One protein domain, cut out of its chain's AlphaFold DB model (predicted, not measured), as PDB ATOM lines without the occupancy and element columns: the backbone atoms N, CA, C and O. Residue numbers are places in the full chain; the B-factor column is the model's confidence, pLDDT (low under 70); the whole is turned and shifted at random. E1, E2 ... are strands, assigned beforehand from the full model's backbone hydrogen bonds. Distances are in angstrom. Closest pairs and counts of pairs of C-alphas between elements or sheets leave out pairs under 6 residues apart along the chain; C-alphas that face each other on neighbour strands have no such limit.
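AT A GLANCE: This is residues 32 to 101 of the 103 residues of an uncharacterized protein of Caedimonas varicaedens (UniProt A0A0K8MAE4). With little regular structure, a 35-residue stretch, residues 32 to 66, winds in loops along one side of a small, strongly twisted sheet of four strands. The sheet is an antiparallel meander, E1 E2 E3 E4, each strand the neighbour of the one before. The 70 printed residues, 19 in named strands, are all strand in class with no named helix, compact with a radius of gyration of the C-alphas of 11.7 A, and span 34 by 23 by 20 A.

IN THESE COORDINATES: E1 is residues 67 to 69, from C-alpha 67 at (7.705, -36.169, -7.185). E2 is residues 75 to 81, 17.9 A long, E3 residues 87 to 90 and E4 residues 96 to 100, ending at C-alpha 100 (3.344, -27.777, -19.311).

HOW THE PARTS SIT: Hairpin E1 and E2 has N 68 and O 77 at 2.9 A, hairpin E2 and E3 N 80 and O 88 at 2.8 A, hairpin E3 and E4 N 89 and O 98 at 2.9 A, each within hydrogen-bond range. E1 is apart from E3 and E4.

THE WHOLE: The C-alphas of Tyr 32 and Pro 62, the two farthest apart, are 35.8 A apart. The printed part has no cut; no printed residue is under 70 in pLDDT.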
ATOM      1  N   TYR A  32      -7.117 -22.448 -22.350       88.00
ATOM      2  CA  TYR A  32      -8.418 -22.456 -23.016       88.00
ATOM      3  C   TYR A  32      -8.467 -23.404 -24.217       88.00
ATOM      4  O   TYR A  32      -9.545 -23.664 -24.751       88.00
ATOM      5  N   ASN A  33      -7.324 -23.944 -24.645       92.50
ATOM      6  CA  ASN A  33      -7.310 -25.043 -25.592       92.50
ATOM      7  C   ASN A  33      -7.800 -26.311 -24.898       92.50
ATOM      8  O   ASN A  33      -7.269 -26.696 -23.855       92.50
ATOM      9  N   TYR A  34      -8.772 -26.999 -25.496       91.69
ATOM     10  CA  TYR A  34      -9.302 -28.240 -24.936       91.69
ATOM     11  C   TYR A  34      -8.204 -29.289 -24.682       91.69
ATOM     12  O   TYR A  34      -8.260 -30.003 -23.684       91.69
ATOM     13  N   LYS A  35      -7.144 -29.318 -25.503       91.81
ATOM     14  CA  LYS A  35      -5.990 -30.208 -25.295       91.81
ATOM     15  C   LYS A  35      -5.252 -29.969 -23.977       91.81
ATOM     16  O   LYS A  35      -4.729 -30.918 -23.412       91.81
ATOM     17  N   ASN A  36      -5.249 -28.741 -23.459       92.12
ATOM     18  CA  ASN A  36      -4.588 -28.376 -22.197       92.12
ATOM     19  C   ASN A  36      -5.559 -28.238 -21.017       92.12
ATOM     20  O   ASN A  36      -5.138 -28.141 -19.857       92.12
ATOM     21  N   SER A  37      -6.856 -28.189 -21.318       91.75
ATOM     22  CA  SER A  37      -7.914 -27.932 -20.353       91.75
ATOM     23  C   SER A  37      -7.950 -29.011 -19.265       91.75
ATOM     24  O   SER A  37      -7.858 -30.196 -19.592       91.75
ATOM     25  N   PRO A  38      -8.156 -28.643 -17.985       88.25
ATOM     26  CA  PRO A  38      -8.362 -29.614 -16.907       88.25
ATOM     27  C   PRO A  38      -9.660 -30.426 -17.062       88.25
ATOM     28  O   PRO A  38      -9.815 -31.448 -16.401       88.25
ATOM     29  N   TYR A  39     -10.589 -29.986 -17.921       89.94
ATOM     30  CA  TYR A  39     -11.837 -30.698 -18.213       89.94
ATOM     31  C   TYR A  39     -11.685 -31.783 -19.285       89.94
ATOM     32  O   TYR A  39     -12.618 -32.548 -19.524       89.94
ATOM     33  N   ASN A  40     -10.529 -31.860 -19.944       94.38
ATOM     34  CA  ASN A  40     -10.194 -33.000 -20.782       94.38
ATOM     35  C   ASN A  40      -9.827 -34.187 -19.880       94.38
ATOM     36  O   ASN A  40      -9.004 -34.044 -18.974       94.38
ATOM     37  N   TYR A  41     -10.429 -35.352 -20.136       94.94
ATOM     38  CA  TYR A  41     -10.188 -36.572 -19.369       94.94
ATOM     39  C   TYR A  41      -8.693 -36.890 -19.252       94.94
ATOM     40  O   TYR A  41      -8.228 -37.171 -18.147       94.94
ATOM     41  N   ASP A  42      -7.933 -36.734 -20.337       95.38
ATOM     42  CA  ASP A  42      -6.492 -37.016 -20.391       95.38
ATOM     43  C   ASP A  42      -5.651 -36.102 -19.492       95.38
ATOM     44  O   ASP A  42      -4.537 -36.455 -19.106       95.38
ATOM     45  N   ASN A  43      -6.196 -34.949 -19.098       95.31
ATOM     46  CA  ASN A  43      -5.573 -34.018 -18.157       95.31
ATOM     47  C   ASN A  43      -6.141 -34.123 -16.741       95.31
ATOM     48  O   ASN A  43      -5.667 -33.443 -15.834       95.31
ATOM     49  N   SER A  44      -7.175 -34.934 -16.545       95.06
ATOM     50  CA  SER A  44      -7.863 -35.066 -15.268       95.06
ATOM     51  C   SER A  44      -7.228 -36.154 -14.405       95.06
ATOM     52  O   SER A  44      -6.688 -37.132 -14.920       95.06
ATOM     53  N   GLN A  45      -7.383 -36.040 -13.088       94.62
ATOM     54  CA  GLN A  45      -7.011 -37.082 -12.120       94.62
ATOM     55  C   GLN A  45      -7.787 -38.400 -12.281       94.62
ATOM     56  O   GLN A  45      -7.387 -39.427 -11.740       94.62
ATOM     57  N   TYR A  46      -8.903 -38.386 -13.017       95.38
ATOM     58  CA  TYR A  46      -9.680 -39.592 -13.297       95.38
ATOM     59  C   TYR A  46      -9.039 -40.463 -14.385       95.38
ATOM     60  O   TYR A  46      -9.411 -41.629 -14.534       95.38
ATOM     61  N   ASN A  47      -8.064 -39.931 -15.129       96.56
ATOM     62  CA  ASN A  47      -7.192 -40.740 -15.969       96.56
ATOM     63  C   ASN A  47      -6.213 -41.527 -15.089       96.56
ATOM     64  O   ASN A  47      -5.560 -40.966 -14.213       96.56
ATOM     65  N   TYR A  48      -6.082 -42.830 -15.342       95.00
ATOM     66  CA  TYR A  48      -5.241 -43.730 -14.546       95.00
ATOM     67  C   TYR A  48      -3.776 -43.275 -14.435       95.00
ATOM     68  O   TYR A  48      -3.173 -43.407 -13.368       95.00
ATOM     69  N   LYS A  49      -3.198 -42.703 -15.503       96.06
ATOM     70  CA  LYS A  49      -1.818 -42.185 -15.483       96.06
ATOM     71  C   LYS A  49      -1.675 -40.998 -14.526       96.06
ATOM     72  O   LYS A  49      -0.655 -40.874 -13.859       96.06
ATOM     73  N   ASN A  50      -2.708 -40.163 -14.440       96.94
ATOM     74  CA  ASN A  50      -2.753 -38.957 -13.614       96.94
ATOM     75  C   ASN A  50      -3.233 -39.209 -12.182       96.94
ATOM     76  O   ASN A  50      -3.220 -38.293 -11.371       96.94
ATOM     77  N   ASN A  51      -3.728 -40.406 -11.877       96.50
ATOM     78  CA  ASN A  51      -4.401 -40.673 -10.614       96.50
ATOM     79  C   ASN A  51      -3.402 -40.624  -9.435       96.50
ATOM     80  O   ASN A  51      -2.346 -41.260  -9.526       96.50
ATOM     81  N   PRO A  52      -3.716 -39.943  -8.313       95.69
ATOM     82  CA  PRO A  52      -2.829 -39.883  -7.145       95.69
ATOM     83  C   PRO A  52      -2.579 -41.249  -6.488       95.69
ATOM     84  O   PRO A  52      -1.565 -41.435  -5.822       95.69
ATOM     85  N   TYR A  53      -3.473 -42.220  -6.688       94.62
ATOM     86  CA  TYR A  53      -3.325 -43.589  -6.184       94.62
ATOM     87  C   TYR A  53      -2.495 -44.492  -7.101       94.62
ATOM     88  O   TYR A  53      -2.271 -45.660  -6.777       94.62
ATOM     89  N   ASN A  54      -2.035 -43.988  -8.247       95.31
ATOM     90  CA  ASN A  54      -1.079 -44.712  -9.070       95.31
ATOM     91  C   ASN A  54       0.272 -44.784  -8.336       95.31
ATOM     92  O   ASN A  54       0.784 -43.766  -7.871       95.31
ATOM     93  N   TYR A  55       0.857 -45.980  -8.240       93.06
ATOM     94  CA  TYR A  55       2.130 -46.200  -7.549       93.06
ATOM     95  C   TYR A  55       3.268 -45.341  -8.123       93.06
ATOM     96  O   TYR A  55       4.092 -44.823  -7.369       93.06
ATOM     97  N   ASP A  56       3.257 -45.098  -9.434       93.44
ATOM     98  CA  ASP A  56       4.226 -44.225 -10.099       93.44
ATOM     99  C   ASP A  56       4.104 -42.754  -9.681       93.44
ATOM    100  O   ASP A  56       5.034 -41.983  -9.876       93.44
ATOM    101  N   ASN A  57       2.972 -42.337  -9.116       95.12
ATOM    102  CA  ASN A  57       2.742 -40.970  -8.641       95.12
ATOM    103  C   ASN A  57       2.924 -40.860  -7.116       95.12
ATOM    104  O   ASN A  57       2.800 -39.777  -6.546       95.12
ATOM    105  N   SER A  58       3.222 -41.979  -6.447       93.00
ATOM    106  CA  SER A  58       3.298 -42.054  -4.992       93.00
ATOM    107  C   SER A  58       4.658 -41.590  -4.459       93.00
ATOM    108  O   SER A  58       5.690 -42.066  -4.947       93.00
ATOM    109  N   PRO A  59       4.699 -40.754  -3.405       89.44
ATOM    110  CA  PRO A  59       5.952 -40.395  -2.735       89.44
ATOM    111  C   PRO A  59       6.642 -41.592  -2.067       89.44
ATOM    112  O   PRO A  59       7.849 -41.587  -1.850       89.44
ATOM    113  N   TYR A  60       5.891 -42.659  -1.787       88.94
ATOM    114  CA  TYR A  60       6.424 -43.878  -1.183       88.94
ATOM    115  C   TYR A  60       7.172 -44.776  -2.174       88.94
ATOM    116  O   TYR A  60       7.723 -45.798  -1.766       88.94
ATOM    117  N   ASN A  61       7.194 -44.429  -3.464       88.88
ATOM    118  CA  ASN A  61       8.047 -45.095  -4.434       88.88
ATOM    119  C   ASN A  61       9.470 -44.489  -4.351       88.88
ATOM    120  O   ASN A  61       9.679 -43.346  -4.759       88.88
ATOM    121  N   PRO A  62      10.470 -45.241  -3.850       77.31
ATOM    122  CA  PRO A  62      11.815 -44.721  -3.600       77.31
ATOM    123  C   PRO A  62      12.587 -44.364  -4.880       77.31
ATOM    124  O   PRO A  62      13.620 -43.707  -4.799       77.31
ATOM    125  N   SER A  63      12.115 -44.796  -6.053       83.44
ATOM    126  CA  SER A  63      12.706 -44.477  -7.362       83.44
ATOM    127  C   SER A  63      11.857 -43.486  -8.165       83.44
ATOM    128  O   SER A  63      11.990 -43.412  -9.383       83.44
ATOM    129  N   ASN A  64      10.960 -42.747  -7.505       86.31
ATOM    130  CA  ASN A  64      10.011 -41.871  -8.178       86.31
ATOM    131  C   ASN A  64      10.618 -40.513  -8.567       86.31
ATOM    132  O   ASN A  64      10.850 -39.645  -7.717       86.31
ATOM    133  N   ASP A  65      10.813 -40.323  -9.869       90.94
ATOM    134  CA  ASP A  65      11.275 -39.086 -10.501       90.94
ATOM    135  C   ASP A  65      10.150 -38.065 -10.752       90.94
ATOM    136  O   ASP A  65      10.424 -36.908 -11.072       90.94
ATOM    137  N   ARG A  66       8.887 -38.453 -10.550       94.62
ATOM    138  CA  ARG A  66       7.710 -37.594 -10.745       94.62
ATOM    139  C   ARG A  66       7.434 -36.664  -9.576       94.62
ATOM    140  O   ARG A  66       6.671 -35.715  -9.735       94.62
ATOM    141  N   ILE A  67       8.001 -36.931  -8.401       96.38
ATOM    142  CA  ILE A  67       7.705 -36.169  -7.185       96.38
ATOM    143  C   ILE A  67       8.365 -34.793  -7.234       96.38
ATOM    144  O   ILE A  67       9.590 -34.661  -7.280       96.38
ATOM    145  N   ILE A  68       7.536 -33.759  -7.134       95.00
ATOM    146  CA  ILE A  68       7.970 -32.371  -7.033       95.00
ATOM    147  C   ILE A  68       8.322 -32.092  -5.575       95.00
ATOM    148  O   ILE A  68       7.513 -32.327  -4.675       95.00
ATOM    149  N   ARG A  69       9.524 -31.564  -5.341       92.94
ATOM    150  CA  ARG A  69      10.028 -31.231  -4.006       92.94
ATOM    151  C   ARG A  69      10.385 -29.755  -3.910       92.94
ATOM    152  O   ARG A  69      10.818 -29.153  -4.889       92.94
ATOM    153  N   ASN A  70      10.195 -29.172  -2.731       92.31
ATOM    154  CA  ASN A  70      10.656 -27.817  -2.445       92.31
ATOM    155  C   ASN A  70      12.167 -27.787  -2.132       92.31
ATOM    156  O   ASN A  70      12.825 -28.824  -2.061       92.31
ATOM    157  N   GLU A  71      12.714 -26.595  -1.882       95.19
ATOM    158  CA  GLU A  71      14.144 -26.384  -1.579       95.19
ATOM    159  C   GLU A  71      14.636 -27.122  -0.321       95.19
ATOM    160  O   GLU A  71      15.831 -27.343  -0.149       95.19
ATOM    161  N   ARG A  72      13.717 -27.518   0.565       95.25
ATOM    162  CA  ARG A  72      14.005 -28.284   1.786       95.25
ATOM    163  C   ARG A  72      13.858 -29.794   1.580       95.25
ATOM    164  O   ARG A  72      13.962 -30.545   2.546       95.25
ATOM    165  N   GLY A  73      13.574 -30.239   0.355       91.12
ATOM    166  CA  GLY A  73      13.333 -31.641   0.015       91.12
ATOM    167  C   GLY A  73      11.946 -32.160   0.403       91.12
ATOM    168  O   GLY A  73      11.702 -33.357   0.279       91.12
ATOM    169  N   GLN A  74      11.033 -31.297   0.861       92.44
ATOM    170  CA  GLN A  74       9.671 -31.709   1.202       92.44
ATOM    171  C   GLN A  74       8.848 -31.900  -0.067       92.44
ATOM    172  O   GLN A  74       8.945 -31.112  -1.007       92.44
ATOM    173  N   GLU A  75       8.023 -32.935  -0.074       94.31
ATOM    174  CA  GLU A  75       7.215 -33.343  -1.215       94.31
ATOM    175  C   GLU A  75       5.970 -32.461  -1.325       94.31
ATOM    176  O   GLU A  75       5.240 -32.272  -0.354       94.31
ATOM    177  N   MET A  76       5.740 -31.905  -2.513       94.75
ATOM    178  CA  MET A  76       4.693 -30.907  -2.765       94.75
ATOM    179  C   MET A  76       3.606 -31.403  -3.723       94.75
ATOM    180  O   MET A  76       2.526 -30.820  -3.782       94.75
ATOM    181  N   GLY A  77       3.888 -32.458  -4.484       96.81
ATOM    182  CA  GLY A  77       2.996 -33.011  -5.493       96.81
ATOM    183  C   GLY A  77       3.756 -33.895  -6.470       96.81
ATOM    184  O   GLY A  77       4.881 -34.319  -6.193       96.81
ATOM    185  N   TYR A  78       3.164 -34.145  -7.630       97.50
ATOM    186  CA  TYR A  78       3.780 -34.942  -8.685       97.50
ATOM    187  C   TYR A  78       3.475 -34.384 -10.073       97.50
ATOM    188  O   TYR A  78       2.489 -33.672 -10.282       97.50
ATOM    189  N   MET A  79       4.334 -34.716 -11.033       97.31
ATOM    190  CA  MET A  79       4.132 -34.416 -12.445       97.31
ATOM    191  C   MET A  79       3.959 -35.688 -13.268       97.31
ATOM    192  O   MET A  79       4.675 -36.665 -13.086       97.31
ATOM    193  N   VAL A  80       3.032 -35.664 -14.217       96.88
ATOM    194  CA  VAL A  80       2.777 -36.779 -15.132       96.88
ATOM    195  C   VAL A  80       3.036 -36.302 -16.556       96.88
ATOM    196  O   VAL A  80       2.296 -35.439 -17.037       96.88
ATOM    197  N   PRO A  81       4.078 -36.814 -17.237       95.50
ATOM    198  CA  PRO A  81       4.332 -36.500 -18.637       95.50
ATOM    199  C   PRO A  81       3.128 -36.855 -19.512       95.50
ATOM    200  O   PRO A  81       2.505 -37.903 -19.324       95.50
ATOM    201  N   LYS A  82       2.803 -35.986 -20.469       93.56
ATOM    202  CA  LYS A  82       1.748 -36.259 -21.453       93.56
ATOM    203  C   LYS A  82       2.347 -36.952 -22.675       93.56
ATOM    204  O   LYS A  82       3.471 -36.650 -23.072       93.56
ATOM    205  N   ASP A  83       1.573 -37.834 -23.305       90.38
ATOM    206  CA  ASP A  83       2.010 -38.572 -24.502       90.38
ATOM    207  C   ASP A  83       2.255 -37.639 -25.708       90.38
ATOM    208  O   ASP A  83       3.048 -37.952 -26.592       90.38
ATOM    209  N   ASP A  84       1.599 -36.475 -25.733       86.69
ATOM    210  CA  ASP A  84       1.754 -35.430 -26.751       86.69
ATOM    211  C   ASP A  84       2.843 -34.394 -26.416       86.69
ATOM    212  O   ASP A  84       2.985 -33.405 -27.134       86.69
ATOM    213  N   GLY A  85       3.606 -34.613 -25.339       90.25
ATOM    214  CA  GLY A  85       4.619 -33.697 -24.820       90.25
ATOM    215  C   GLY A  85       4.107 -32.768 -23.713       90.25
ATOM    216  O   GLY A  85       2.912 -32.509 -23.565       90.25
ATOM    217  N   GLY A  86       5.027 -32.240 -22.908       93.62
ATOM    218  CA  GLY A  86       4.687 -31.490 -21.698       93.62
ATOM    219  C   GLY A  86       4.251 -32.406 -20.547       93.62
ATOM    220  O   GLY A  86       4.617 -33.580 -20.497       93.62
ATOM    221  N   ALA A  87       3.494 -31.871 -19.588       96.56
ATOM    222  CA  ALA A  87       3.132 -32.596 -18.369       96.56
ATOM    223  C   ALA A  87       1.890 -32.017 -17.688       96.56
ATOM    224  O   ALA A  87       1.613 -30.826 -17.796       96.56
ATOM    225  N   ASN A  88       1.182 -32.842 -16.926       97.38
ATOM    226  CA  ASN A  88       0.220 -32.398 -15.922       97.38
ATOM    227  C   ASN A  88       0.892 -32.341 -14.549       97.38
ATOM    228  O   ASN A  88       1.746 -33.171 -14.253       97.38
ATOM    229  N   ILE A  89       0.507 -31.380 -13.715       97.94
ATOM    230  CA  ILE A  89       1.049 -31.208 -12.364       97.94
ATOM    231  C   ILE A  89      -0.104 -31.298 -11.374       97.94
ATOM    232  O   ILE A  89      -1.093 -30.574 -11.521       97.94
ATOM    233  N   PHE A  90       0.030 -32.148 -10.363       97.88
ATOM    234  CA  PHE A  90      -1.003 -32.416  -9.368       97.88
ATOM    235  C   PHE A  90      -0.461 -32.301  -7.945       97.88
ATOM    236  O   PHE A  90       0.723 -32.533  -7.696       97.88
ATOM    237  N   ASP A  91      -1.346 -31.986  -7.003       96.50
ATOM    238  CA  ASP A  91      -1.115 -32.290  -5.593       96.50
ATOM    239  C   ASP A  91      -1.395 -33.778  -5.303       96.50
ATOM    240  O   ASP A  91      -1.949 -34.511  -6.127       96.50
ATOM    241  N   PHE A  92      -1.055 -34.238  -4.097       95.81
ATOM    242  CA  PHE A  92      -1.296 -35.626  -3.683       95.81
ATOM    243  C   PHE A  92      -2.773 -35.983  -3.459       95.81
ATOM    244  O   PHE A  92      -3.089 -37.161  -3.306       95.81
ATOM    245  N   ASN A  93      -3.683 -35.006  -3.484       95.81
ATOM    246  CA  ASN A  93      -5.126 -35.239  -3.422       95.81
ATOM    247  C   ASN A  93      -5.746 -35.403  -4.822       95.81
ATOM    248  O   ASN A  93      -6.945 -35.653  -4.925       95.81
ATOM    249  N   GLY A  94      -4.955 -35.257  -5.893       94.62
ATOM    250  CA  GLY A  94      -5.416 -35.336  -7.279       94.62
ATOM    251  C   GLY A  94      -5.924 -34.007  -7.845       94.62
ATOM    252  O   GLY A  94      -6.420 -33.962  -8.972       94.62
ATOM    253  N   ASN A  95      -5.783 -32.890  -7.134       96.19
ATOM    254  CA  ASN A  95      -6.099 -31.588  -7.712       96.19
ATOM    255  C   ASN A  95      -4.993 -31.186  -8.686       96.19
ATOM    256  O   ASN A  95      -3.815 -31.154  -8.329       96.19
ATOM    257  N   ARG A  96      -5.367 -30.841  -9.921       95.81
ATOM    258  CA  ARG A  96      -4.411 -30.335 -10.909       95.81
ATOM    259  C   ARG A  96      -4.008 -28.911 -10.541       95.81
ATOM    260  O   ARG A  96      -4.847 -28.014 -10.536       95.81
ATOM    261  N   LEU A  97      -2.725 -28.711 -10.269       95.69
ATOM    262  CA  LEU A  97      -2.130 -27.418  -9.927       95.69
ATOM    263  C   LEU A  97      -1.688 -26.644 -11.172       95.69
ATOM    264  O   LEU A  97      -1.634 -25.418 -11.155       95.69
ATOM    265  N   GLY A  98      -1.366 -27.352 -12.257       95.69
ATOM    266  CA  GLY A  98      -0.875 -26.732 -13.482       95.69
ATOM    267  C   GLY A  98      -0.542 -27.736 -14.576       95.69
ATOM    268  O   GLY A  98      -0.857 -28.926 -14.474       95.69
ATOM    269  N   TYR A  99       0.083 -27.240 -15.642       95.38
ATOM    270  CA  TYR A  99       0.555 -28.057 -16.753       95.38
ATOM    271  C   TYR A  99       1.673 -27.373 -17.532       95.38
ATOM    272  O   TYR A  99       1.820 -26.152 -17.496       95.38
ATOM    273  N   LEU A 100       2.423 -28.189 -18.263       94.31
ATOM    274  CA  LEU A 100       3.344 -27.777 -19.311       94.31
ATOM    275  C   LEU A 100       2.718 -28.162 -20.653       94.31
ATOM    276  O   LEU A 100       2.298 -29.312 -20.833       94.31
ATOM    277  N   SER A 101       2.619 -27.204 -21.572       90.69
ATOM    278  CA  SER A 101       2.251 -27.469 -22.965       90.69
ATOM    279  C   SER A 101       3.410 -28.128 -23.720       90.69
ATOM    280  O   SER A 101       4.541 -28.131 -23.243       90.69
TER     281      SER A 101